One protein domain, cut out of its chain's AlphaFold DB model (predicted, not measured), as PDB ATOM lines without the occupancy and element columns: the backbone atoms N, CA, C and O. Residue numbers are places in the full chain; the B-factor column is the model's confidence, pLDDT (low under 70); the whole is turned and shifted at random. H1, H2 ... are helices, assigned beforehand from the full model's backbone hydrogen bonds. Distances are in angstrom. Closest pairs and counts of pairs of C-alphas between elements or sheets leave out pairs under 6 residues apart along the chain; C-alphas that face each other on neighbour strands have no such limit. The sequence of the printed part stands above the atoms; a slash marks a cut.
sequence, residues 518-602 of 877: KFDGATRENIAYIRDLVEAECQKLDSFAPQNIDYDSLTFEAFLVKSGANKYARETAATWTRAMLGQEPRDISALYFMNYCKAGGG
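Overview. This is residues 518 to 602 of the 877 residues of the protein "Amine oxidase" of Phaeomoniella chlamydospora (UniProt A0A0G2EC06). One long helix, H1, runs along the longest axis, with H4 packed slantwise on its first half and H5 crossing it near its end. H3 meets the first residues of H5 near Phe 556 and Ala 590, and H4 folds back beside H3, so that the centres of H3, H4 and H5 make a triangle; the short H2 packs on H5 near Leu 591, and the link at residues 540 to 548 loops out past the end of H1. The printed part has 85 residues with five named helices, H1 to H5 in order, and no named strand: all helix. It is compact, with a radius of gyration of the C-alphas of 12.3 A, and elongated, spanning 40 by 23 by 22 A.

Along the chain. Find C-alpha 521 at (-31.223, 47.838, 33.181); from there H1, residues 521 to 539, runs 27.0 A. Next come H2, residues 549 to 552, 5.0 A, and H3, residues 556 to 562, 9.9 A. H4, residues 567 to 581, runs 20.5 A. H5, residues 590 to 599, runs 14.3 A to C-alpha 599 at (-24.991, 24.577, 12.083).

Arrangement. Begin at H5, the hub. It touches H3 at the C-alphas of Phe 556 and Ala 590, the closest, 3.9 A apart. It touches H2, closest at C-alphas 552 and 591, 4.8 A. Residues 534 to 539 of H1 touch H5, closest at C-alphas 538 and 594, 4.6 A; their lines are only just about perpendicular, at 71 degrees. Residues 523 to 531 of H1 touch residues 568 to 573 of H4, closest at C-alphas 527 and 569, 4.6 A, at a steep tilt of 40 degrees. H3 and H4, a helical hairpin, only just touch, with 3 pairs of C-alphas within 8 A, closest at C-alphas 560 and 570, 6.7 A. H2 and H4 are apart. In H1, H3, H4 and H5 every O i to N i+4 pair is within hydrogen-bond range; H2 is too short for one.

Size, cuts and confidence. The C-alphas farthest apart, those of Asp 520 and Ala 545, are 39.7 A apart. The printed part has no cut, no link is long, and no printed residue is under 70 in pLDDT.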
ATOM      1  N   LYS A 518     -25.415  40.273  36.543       87.75
ATOM      2  CA  LYS A 518     -26.013  41.449  37.191       87.75
ATOM      3  C   LYS A 518     -25.437  42.748  36.612       87.75
ATOM      4  O   LYS A 518     -24.414  43.229  37.087       87.75
ATOM      5  N   PHE A 519     -26.128  43.317  35.629       89.31
ATOM      6  CA  PHE A 519     -25.871  44.649  35.071       89.31
ATOM      7  C   PHE A 519     -27.013  45.625  35.390       89.31
ATOM      8  O   PHE A 519     -28.085  45.207  35.837       89.31
ATOM      9  N   ASP A 520     -26.798  46.918  35.134       92.50
ATOM     10  CA  ASP A 520     -27.882  47.906  35.097       92.50
ATOM     11  C   ASP A 520     -28.901  47.584  33.982       92.50
ATOM     12  O   ASP A 520     -28.609  46.819  33.057       92.50
ATOM     13  N   GLY A 521     -30.107  48.155  34.079       92.88
ATOM     14  CA  GLY A 521     -31.223  47.838  33.181       92.88
ATOM     15  C   GLY A 521     -30.895  48.046  31.700       92.88
ATOM     16  O   GLY A 521     -31.081  47.129  30.904       92.88
ATOM     17  N   ALA A 522     -30.315  49.197  31.348       94.69
ATOM     18  CA  ALA A 522     -29.991  49.532  29.962       94.69
ATOM     19  C   ALA A 522     -28.903  48.611  29.386       94.69
ATOM     20  O   ALA A 522     -29.010  48.136  28.250       94.69
ATOM     21  N   THR A 523     -27.866  48.303  30.171       94.06
ATOM     22  CA  THR A 523     -26.828  47.347  29.757       94.06
ATOM     23  C   THR A 523     -27.404  45.946  29.560       94.06
ATOM     24  O   THR A 523     -27.104  45.295  28.555       94.06
ATOM     25  N   ARG A 524     -28.260  45.484  30.481       94.12
ATOM     26  CA  ARG A 524     -28.908  44.168  30.394       94.12
ATOM     27  C   ARG A 524     -29.806  44.058  29.158       94.12
ATOM     28  O   ARG A 524     -29.754  43.036  28.475       94.12
ATOM     29  N   GLU A 525     -30.579  45.098  28.856       96.12
ATOM     30  CA  GLU A 525     -31.429  45.175  27.661       96.12
ATOM     31  C   GLU A 525     -30.606  45.146  26.369       96.12
ATOM     32  O   GLU A 525     -30.923  44.372  25.469       96.12
ATOM     33  N   ASN A 526     -29.507  45.905  26.286       97.50
ATOM     34  CA  ASN A 526     -28.651  45.904  25.096       97.50
ATOM     35  C   ASN A 526     -27.963  44.545  24.867       97.50
ATOM     36  O   ASN A 526     -27.922  44.065  23.735       97.50
ATOM     37  N   ILE A 527     -27.475  43.888  25.929       96.50
ATOM     38  CA  ILE A 527     -26.905  42.532  25.838       96.50
ATOM     39  C   ILE A 527     -27.962  41.534  25.348       96.50
ATOM     40  O   ILE A 527     -27.673  40.725  24.463       96.50
ATOM     41  N   ALA A 528     -29.176  41.583  25.907       96.44
ATOM     42  CA  ALA A 528     -30.273  40.711  25.498       96.44
ATOM     43  C   ALA A 528     -30.669  40.951  24.034       96.44
ATOM     44  O   ALA A 528     -30.743  39.996  23.266       96.44
ATOM     45  N   TYR A 529     -30.819  42.214  23.630       98.00
ATOM     46  CA  TYR A 529     -31.133  42.596  22.255       98.00
ATOM     47  C   TYR A 529     -30.104  42.050  21.258       98.00
ATOM     48  O   TYR A 529     -30.479  41.389  20.294       98.00
ATOM     49  N   ILE A 530     -28.804  42.251  21.509       98.31
ATOM     50  CA  ILE A 530     -27.745  41.757  20.616       98.31
ATOM     51  C   ILE A 530     -27.716  40.227  20.565       98.31
ATOM     52  O   ILE A 530     -27.567  39.648  19.490       98.31
ATOM     53  N   ARG A 531     -27.889  39.556  21.709       97.31
ATOM     54  CA  ARG A 531     -27.991  38.091  21.778       97.31
ATOM     55  C   ARG A 531     -29.143  37.573  20.915       97.31
ATOM     56  O   ARG A 531     -28.944  36.623  20.159       97.31
ATOM     57  N   ASP A 532     -30.319  38.176  21.054       98.00
ATOM     58  CA  ASP A 532     -31.543  37.738  20.382       98.00
ATOM     59  C   ASP A 532     -31.514  38.085  18.889       98.00
ATOM     60  O   ASP A 532     -31.971  37.289  18.072       98.00
ATOM     61  N   LEU A 533     -30.881  39.202  18.516       98.44
ATOM     62  CA  LEU A 533     -30.599  39.550  17.125       98.44
ATOM     63  C   LEU A 533     -29.689  38.510  16.461       98.44
ATOM     64  O   LEU A 533     -30.035  37.993  15.405       98.44
ATOM     65  N   VAL A 534     -28.545  38.171  17.068       98.25
ATOM     66  CA  VAL A 534     -27.616  37.179  16.489       98.25
ATOM     67  C   VAL A 534     -28.276  35.803  16.383       98.25
ATOM     68  O   VAL A 534     -28.087  35.115  15.380       98.25
ATOM     69  N   GLU A 535     -29.072  35.409  17.383       98.12
ATOM     70  CA  GLU A 535     -29.887  34.193  17.309       98.12
ATOM     71  C   GLU A 535     -30.858  34.257  16.121       98.12
ATOM     72  O   GLU A 535     -30.842  33.370  15.272       98.12
ATOM     73  N   ALA A 536     -31.652  35.320  16.004       98.31
ATOM     74  CA  ALA A 536     -32.629  35.459  14.931       98.31
ATOM     75  C   ALA A 536     -31.981  35.484  13.535       98.31
ATOM     76  O   ALA A 536     -32.468  34.804  12.631       98.31
ATOM     77  N   GLU A 537     -30.881  36.221  13.350       97.81
ATOM     78  CA  GLU A 537     -30.189  36.305  12.059       97.81
ATOM     79  C   GLU A 537     -29.528  34.982  11.673       97.81
ATOM     80  O   GLU A 537     -29.648  34.556  10.523       97.81
ATOM     81  N   CYS A 538     -28.902  34.273  12.621       97.44
ATOM     82  CA  CYS A 538     -28.297  32.984  12.298       97.44
ATOM     83  C   CYS A 538     -29.346  31.965  11.841       97.44
ATOM     84  O   CYS A 538     -29.087  31.210  10.905       97.44
ATOM     85  N   GLN A 539     -30.558  31.990  12.412       97.62
ATOM     86  CA  GLN A 539     -31.621  31.054  12.045       97.62
ATOM     87  C   GLN A 539     -32.129  31.218  10.608       97.62
ATOM     88  O   GLN A 539     -32.647  30.241  10.058       97.62
ATOM     89  N   LYS A 540     -31.945  32.391   9.988       97.00
ATOM     90  CA  LYS A 540     -32.340  32.658   8.593       97.00
ATOM     91  C   LYS A 540     -31.387  32.048   7.561       97.00
ATOM     92  O   LYS A 540     -31.750  31.961   6.393       97.00
ATOM     93  N   LEU A 541     -30.177  31.660   7.965       96.75
ATOM     94  CA  LEU A 541     -29.150  31.162   7.052       96.75
ATOM     95  C   LEU A 541     -29.361  29.687   6.688       96.75
ATOM     96  O   LEU A 541     -29.833  28.888   7.502       96.75
ATOM     97  N   ASP A 542     -28.921  29.315   5.485       94.69
ATOM     98  CA  ASP A 542     -28.675  27.921   5.115       94.69
ATOM     99  C   ASP A 542     -27.341  27.458   5.721       94.69
ATOM    100  O   ASP A 542     -26.333  28.162   5.632       94.69
ATOM    101  N   SER A 543     -27.326  26.289   6.365       93.25
ATOM    102  CA  SER A 543     -26.138  25.794   7.071       93.25
ATOM    103  C   SER A 543     -25.102  25.111   6.168       93.25
ATOM    104  O   SER A 543     -23.935  24.973   6.558       93.25
ATOM    105  N   PHE A 544     -25.505  24.673   4.973       91.00
ATOM    106  CA  PHE A 544     -24.647  24.037   3.973       91.00
ATOM    107  C   PHE A 544     -24.131  25.044   2.940       91.00
ATOM    108  O   PHE A 544     -22.972  24.951   2.543       91.00
ATOM    109  N   ALA A 545     -24.960  26.013   2.550       91.06
ATOM    110  CA  ALA A 545     -24.658  27.012   1.526       91.06
ATOM    111  C   ALA A 545     -25.078  28.432   1.972       91.06
ATOM    112  O   ALA A 545     -25.974  29.035   1.378       91.06
ATOM    113  N   PRO A 546     -24.460  28.989   3.030       92.69
ATOM    114  CA  PRO A 546     -24.787  30.330   3.517       92.69
ATOM    115  C   PRO A 546     -24.431  31.403   2.479       92.69
ATOM    116  O   PRO A 546     -23.285  31.500   2.048       92.69
ATOM    117  N   GLN A 547     -25.396  32.256   2.132       89.94
ATOM    118  CA  GLN A 547     -25.205  33.352   1.177       89.94
ATOM    119  C   GLN A 547     -25.769  34.660   1.739       89.94
ATOM    120  O   GLN A 547     -26.982  34.826   1.852       89.94
ATOM    121  N   ASN A 548     -24.883  35.586   2.116       94.94
ATOM    122  CA  ASN A 548     -25.231  36.959   2.487       94.94
ATOM    123  C   ASN A 548     -23.987  37.857   2.374       94.94
ATOM    124  O   ASN A 548     -23.125  37.855   3.252       94.94
ATOM    125  N   ILE A 549     -23.894  38.609   1.276       93.69
ATOM    126  CA  ILE A 549     -22.736  39.462   0.964       93.69
ATOM    127  C   ILE A 549     -22.562  40.571   2.006       93.69
ATOM    128  O   ILE A 549     -21.435  40.860   2.406       93.69
ATOM    129  N   ASP A 550     -23.657  41.141   2.512       93.38
ATOM    130  CA  ASP A 550     -23.592  42.206   3.515       93.38
ATOM    131  C   ASP A 550     -22.957  41.705   4.814       93.38
ATOM    132  O   ASP A 550     -22.114  42.385   5.395       93.38
ATOM    133  N   TYR A 551     -23.305  40.494   5.254       96.44
ATOM    134  CA  TYR A 551     -22.720  39.900   6.458       96.44
ATOM    135  C   TYR A 551     -21.302  39.398   6.219       96.44
ATOM    136  O   TYR A 551     -20.471  39.476   7.120       96.44
ATOM    137  N   ASP A 552     -21.005  38.876   5.028       97.06
ATOM    138  CA  ASP A 552     -19.669  38.361   4.739       97.06
ATOM    139  C   ASP A 552     -18.660  39.480   4.484       97.06
ATOM    140  O   ASP A 552     -17.473  39.277   4.698       97.06
ATOM    141  N   SER A 553     -19.110  40.668   4.076       96.00
ATOM    142  CA  SER A 553     -18.248  41.846   3.925       96.00
ATOM    143  C   SER A 553     -17.819  42.472   5.255       96.00
ATOM    144  O   SER A 553     -16.920  43.307   5.257       96.00
ATOM    145  N   LEU A 554     -18.431  42.073   6.376       97.44
ATOM    146  CA  LEU A 554     -18.173  42.623   7.704       97.44
ATOM    147  C   LEU A 554     -17.439  41.626   8.599       97.44
ATOM    148  O   LEU A 554     -17.740  40.426   8.621       97.44
ATOM    149  N   THR A 555     -16.537  42.137   9.434       97.94
ATOM    150  CA  THR A 555     -16.140  41.402  10.639       97.94
ATOM    151  C   THR A 555     -17.343  41.236  11.574       97.94
ATOM    152  O   THR A 555     -18.285  42.039  11.561       97.94
ATOM    153  N   PHE A 556     -17.329  40.211  12.428       98.25
ATOM    154  CA  PHE A 556     -18.390  40.047  13.418       98.25
ATOM    155  C   PHE A 556     -18.431  41.226  14.401       98.25
ATOM    156  O   PHE A 556     -19.517  41.658  14.776       98.25
ATOM    157  N   GLU A 557     -17.284  41.824  14.749       97.56
ATOM    158  CA  GLU A 557     -17.265  43.059  15.548       97.56
ATOM    159  C   GLU A 557     -17.983  44.220  14.847       97.56
ATOM    160  O   GLU A 557     -18.829  44.877  15.461       97.56
ATOM    161  N   ALA A 558     -17.693  44.454  13.567       97.25
ATOM    162  CA  ALA A 558     -18.323  45.525  12.803       97.25
ATOM    163  C   ALA A 558     -19.841  45.333  12.692       97.25
ATOM    164  O   ALA A 558     -20.600  46.290  12.861       97.25
ATOM    165  N   PHE A 559     -20.299  44.091  12.499       98.31
ATOM    166  CA  PHE A 559     -21.724  43.758  12.549       98.31
ATOM    167  C   PHE A 559     -22.355  44.126  13.903       98.31
ATOM    168  O   PHE A 559     -23.425  44.739  13.936       98.31
ATOM    169  N   LEU A 560     -21.694  43.800  15.020       98.25
ATOM    170  CA  LEU A 560     -22.189  44.118  16.364       98.25
ATOM    171  C   LEU A 560     -22.274  45.633  16.591       98.25
ATOM    172  O   LEU A 560     -23.298  46.124  17.067       98.25
ATOM    173  N   VAL A 561     -21.229  46.381  16.218       97.00
ATOM    174  CA  VAL A 561     -21.205  47.851  16.323       97.00
ATOM    175  C   VAL A 561     -22.324  48.468  15.487       97.00
ATOM    176  O   VAL A 561     -23.101  49.270  16.007       97.00
ATOM    177  N   LYS A 562     -22.459  48.048  14.222       96.44
ATOM    178  CA  LYS A 562     -23.525  48.504  13.315       96.44
ATOM    179  C   LYS A 562     -24.921  48.204  13.867       96.44
ATOM    180  O   LYS A 562     -25.845  48.977  13.644       96.44
ATOM    181  N   SER A 563     -25.055  47.115  14.619       97.31
ATOM    182  CA  SER A 563     -26.304  46.701  15.263       97.31
ATOM    183  C   SER A 563     -26.580  47.408  16.598       97.31
ATOM    184  O   SER A 563     -27.574  47.097  17.245       97.31
ATOM    185  N   GLY A 564     -25.733  48.346  17.035       97.50
ATOM    186  CA  GLY A 564     -25.933  49.105  18.275       97.50
ATOM    187  C   GLY A 564     -25.408  48.418  19.541       97.50
ATOM    188  O   GLY A 564     -25.870  48.728  20.641       97.50
ATOM    189  N   ALA A 565     -24.459  47.482  19.424       97.88
ATOM    190  CA  ALA A 565     -23.845  46.838  20.584       97.88
ATOM    191  C   ALA A 565     -22.957  47.819  21.370       97.88
ATOM    192  O   ALA A 565     -21.962  48.343  20.857       97.88
ATOM    193  N   ASN A 566     -23.267  48.020  22.652       96.62
ATOM    194  CA  ASN A 566     -22.403  48.767  23.563       96.62
ATOM    195  C   ASN A 566     -21.155  47.943  23.950       96.62
ATOM    196  O   ASN A 566     -21.006  46.779  23.575       96.62
ATOM    197  N   LYS A 567     -20.231  48.531  24.726       96.06
ATOM    198  CA  LYS A 567     -18.980  47.849  25.117       96.06
ATOM    199  C   LYS A 567     -19.199  46.519  25.862       96.06
ATOM    200  O   LYS A 567     -18.427  45.591  25.657       96.06
ATOM    201  N   TYR A 568     -20.246  46.405  26.682       95.56
ATOM    202  CA  TYR A 568     -20.542  45.184  27.439       95.56
ATOM    203  C   TYR A 568     -21.164  44.104  26.547       95.56
ATOM    204  O   TYR A 568     -20.795  42.937  26.655       95.56
ATOM    205  N   ALA A 569     -22.060  44.480  25.630       96.94
ATOM    206  CA  ALA A 569     -22.616  43.558  24.642       96.94
ATOM    207  C   ALA A 569     -21.537  43.033  23.686       96.94
ATOM    208  O   ALA A 569     -21.498  41.833  23.412       96.94
ATOM    209  N   ARG A 570     -20.609  43.896  23.250       97.25
ATOM    210  CA  ARG A 570     -19.459  43.486  22.431       97.25
ATOM    211  C   ARG A 570     -18.539  42.512  23.158       97.25
ATOM    212  O   ARG A 570     -18.195  41.486  22.586       97.25
ATOM    213  N   GLU A 571     -18.201  42.771  24.416       96.38
ATOM    214  CA  GLU A 571     -17.332  41.869  25.185       96.38
ATOM    215  C   GLU A 571     -18.030  40.549  25.562       96.38
ATOM    216  O   GLU A 571     -17.421  39.475  25.545       96.38
ATOM    217  N   THR A 572     -19.345  40.590  25.797       95.94
ATOM    218  CA  THR A 572     -20.164  39.374  25.927       95.94
ATOM    219  C   THR A 572     -20.085  38.542  24.645       95.94
ATOM    220  O   THR A 572     -19.869  37.332  24.704       95.94
ATOM    221  N   ALA A 573     -20.194  39.184  23.479       97.06
ATOM    222  CA  ALA A 573     -20.063  38.511  22.193       97.06
ATOM    223  C   ALA A 573     -18.638  38.004  21.916       97.06
ATOM    224  O   ALA A 573     -18.474  36.901  21.391       97.06
ATOM    225  N   ALA A 574     -17.610  38.740  22.339       97.12
ATOM    226  CA  ALA A 574     -16.223  38.285  22.290       97.12
ATOM    227  C   ALA A 574     -16.009  37.029  23.145       97.12
ATOM    228  O   ALA A 574     -15.315  36.104  22.729       97.12
ATOM    229  N   THR A 575     -16.675  36.928  24.299       95.81
ATOM    230  CA  THR A 575     -16.660  35.701  25.113       95.81
ATOM    231  C   THR A 575     -17.219  34.508  24.327       95.81
ATOM    232  O   THR A 575     -16.657  33.415  24.403       95.81
ATOM    233  N   TRP A 576     -18.262  34.702  23.507       96.06
ATOM    234  CA  TRP A 576     -18.811  33.649  22.639       96.06
ATOM    235  C   TRP A 576     -17.794  33.177  21.595       96.06
ATOM    236  O   TRP A 576     -17.538  31.976  21.487       96.06
ATOM    237  N   THR A 577     -17.200  34.100  20.834       96.88
ATOM    238  CA  THR A 577     -16.260  33.751  19.754       96.88
ATOM    239  C   THR A 577     -14.964  33.166  20.302       96.88
ATOM    240  O   THR A 577     -14.469  32.168  19.772       96.88
ATOM    241  N   ARG A 578     -14.440  33.714  21.406       95.88
ATOM    242  CA  ARG A 578     -13.239  33.191  22.065       95.88
ATOM    243  C   ARG A 578     -13.490  31.797  22.609       95.88
ATOM    244  O   ARG A 578     -12.667  30.932  22.353       95.88
ATOM    245  N   ALA A 579     -14.614  31.553  23.285       94.00
ATOM    246  CA  ALA A 579     -14.928  30.237  23.841       94.00
ATOM    247  C   ALA A 579     -15.207  29.181  22.763       94.00
ATOM    248  O   ALA A 579     -14.813  28.029  22.935       94.00
ATOM    249  N   MET A 580     -15.863  29.547  21.657       94.69
ATOM    250  CA  MET A 580     -16.288  28.581  20.636       94.69
ATOM    251  C   MET A 580     -15.319  28.405  19.462       94.69
ATOM    252  O   MET A 580     -15.378  27.368  18.807       94.69
ATOM    253  N   LEU A 581     -14.471  29.395  19.166       95.06
ATOM    254  CA  LEU A 581     -13.559  29.403  18.008       95.06
ATOM    255  C   LEU A 581     -12.125  29.838  18.359       95.06
ATOM    256  O   LEU A 581     -11.238  29.747  17.514       95.06
ATOM    257  N   GLY A 582     -11.877  30.345  19.572       95.00
ATOM    258  CA  GLY A 582     -10.592  30.956  19.947       95.00
ATOM    259  C   GLY A 582     -10.289  32.279  19.250       95.00
ATOM    260  O   GLY A 582      -9.169  32.781  19.351       95.00
ATOM    261  N   GLN A 583     -11.257  32.831  18.520       94.81
ATOM    262  CA  GLN A 583     -11.082  34.007  17.674       94.81
ATOM    263  C   GLN A 583     -11.663  35.257  18.332       94.81
ATOM    264  O   GLN A 583     -12.683  35.198  19.026       94.81
ATOM    265  N   GLU A 584     -11.047  36.400  18.047       95.38
ATOM    266  CA  GLU A 584     -11.656  37.697  18.323       95.38
ATOM    267  C   GLU A 584     -12.768  37.995  17.299       95.38
ATOM    268  O   GLU A 584     -12.631  37.619  16.131       95.38
ATOM    269  N   PRO A 585     -13.843  38.713  17.673       96.94
ATOM    270  CA  PRO A 585     -14.898  39.109  16.734       96.94
ATOM    271  C   PRO A 585     -14.398  39.914  15.520       96.94
ATOM    272  O   PRO A 585     -14.954  39.789  14.431       96.94
ATOM    273  N   ARG A 586     -13.321  40.692  15.678       94.38
ATOM    274  CA  ARG A 586     -12.639  41.431  14.594       94.38
ATOM    275  C   ARG A 586     -11.880  40.568  13.585       94.38
ATOM    276  O   ARG A 586     -11.472  41.028  12.519       94.38
ATOM    277  N   ASP A 587     -11.634  39.308  13.922       92.69
ATOM    278  CA  ASP A 587     -10.819  38.396  13.120       92.69
ATOM    279  C   ASP A 587     -11.655  37.462  12.227       92.69
ATOM    280  O   ASP A 587     -11.075  36.710  11.439       92.69
ATOM    281  N   ILE A 588     -12.987  37.489  12.348       95.56
ATOM    282  CA  ILE A 588     -13.904  36.538  11.705       95.56
ATOM    283  C   ILE A 588     -15.022  37.256  10.952       95.56
ATOM    284  O   ILE A 588     -15.504  38.295  11.395       95.56
ATOM    285  N   SER A 589     -15.462  36.671   9.839       97.88
ATOM    286  CA  SER A 589     -16.656  37.105   9.102       97.88
ATOM    287  C   SER A 589     -17.915  36.985   9.972       97.88
ATOM    288  O   SER A 589     -18.113  35.967  10.651       97.88
ATOM    289  N   ALA A 590     -18.792  37.996   9.926       98.38
ATOM    290  CA  ALA A 590     -20.088  37.933  10.600       98.38
ATOM    291  C   ALA A 590     -20.953  36.802  10.022       98.38
ATOM    292  O   ALA A 590     -21.537  36.025  10.784       98.38
ATOM    293  N   LEU A 591     -20.954  36.639   8.690       98.06
ATOM    294  CA  LEU A 591     -21.638  35.526   8.028       98.06
ATOM    295  C   LEU A 591     -21.094  34.177   8.506       98.06
ATOM    296  O   LEU A 591     -21.872  33.271   8.809       98.06
ATOM    297  N   TYR A 592     -19.768  34.039   8.606       97.75
ATOM    298  CA  TYR A 592     -19.166  32.787   9.057       97.75
ATOM    299  C   TYR A 592     -19.603  32.426  10.478       97.75
ATOM    300  O   TYR A 592     -20.009  31.287  10.719       97.75
ATOM    301  N   PHE A 593     -19.549  33.379  11.415       98.12
ATOM    302  CA  PHE A 593     -19.933  33.122  12.804       98.12
ATOM    303  C   PHE A 593     -21.417  32.765  12.941       98.12
ATOM    304  O   PHE A 593     -21.760  31.818  13.653       98.12
ATOM    305  N   MET A 594     -22.301  33.460  12.221       98.12
ATOM    306  CA  MET A 594     -23.727  33.132  12.212       98.12
ATOM    307  C   MET A 594     -23.989  31.759  11.585       98.12
ATOM    308  O   MET A 594     -24.733  30.967  12.150       98.12
ATOM    309  N   ASN A 595     -23.339  31.424  10.471       97.69
ATOM    310  CA  ASN A 595     -23.442  30.094   9.868       97.69
ATOM    311  C   ASN A 595     -22.937  28.986  10.813       97.69
ATOM    312  O   ASN A 595     -23.545  27.923  10.924       97.69
ATOM    313  N   TYR A 596     -21.840  29.241  11.526       97.88
ATOM    314  CA  TYR A 596     -21.334  28.340  12.559       97.88
ATOM    315  C   TYR A 596     -22.377  28.120  13.667       97.88
ATOM    316  O   TYR A 596     -22.651  26.974  14.020       97.88
ATOM    317  N   CYS A 597     -23.028  29.197  14.129       97.88
ATOM    318  CA  CYS A 597     -24.138  29.128  15.082       97.88
ATOM    319  C   CYS A 597     -25.319  28.312  14.538       97.88
ATOM    320  O   CYS A 597     -25.805  27.395  15.203       97.88
ATOM    321  N   LYS A 598     -25.741  28.596  13.300       97.50
ATOM    322  CA  LYS A 598     -26.832  27.890  12.620       97.50
ATOM    323  C   LYS A 598     -26.578  26.389  12.543       97.50
ATOM    324  O   LYS A 598     -27.473  25.602  12.846       97.50
ATOM    325  N   ALA A 599     -25.357  25.985  12.188       96.75
ATOM    326  CA  ALA A 599     -24.991  24.577  12.083       96.75
ATOM    327  C   ALA A 599     -25.144  23.823  13.420       96.75
ATOM    328  O   ALA A 599     -25.473  22.640  13.407       96.75
ATOM    329  N   GLY A 600     -24.933  24.481  14.567       96.00
ATOM    330  CA  GLY A 600     -25.133  23.903  15.905       96.00
ATOM    331  C   GLY A 600     -26.540  24.083  16.491       96.00
ATOM    332  O   GLY A 600     -26.741  23.815  17.676       96.00
ATOM    333  N   GLY A 601     -27.509  24.533  15.687       95.19
ATOM    334  CA  GLY A 601     -28.901  24.743  16.101       95.19
ATOM    335  C   GLY A 601     -29.219  26.145  16.633       95.19
ATOM    336  O   GLY A 601     -30.365  26.400  16.988       95.19
ATOM    337  N   GLY A 602     -28.248  27.060  16.645       96.88
ATOM    338  CA  GLY A 602     -28.396  28.438  17.116       96.88
ATOM    339  C   GLY A 602     -27.371  28.813  18.185       96.88
ATOM    340  O   GLY A 602     -26.789  27.958  18.860       96.88
TER     341      GLY A 602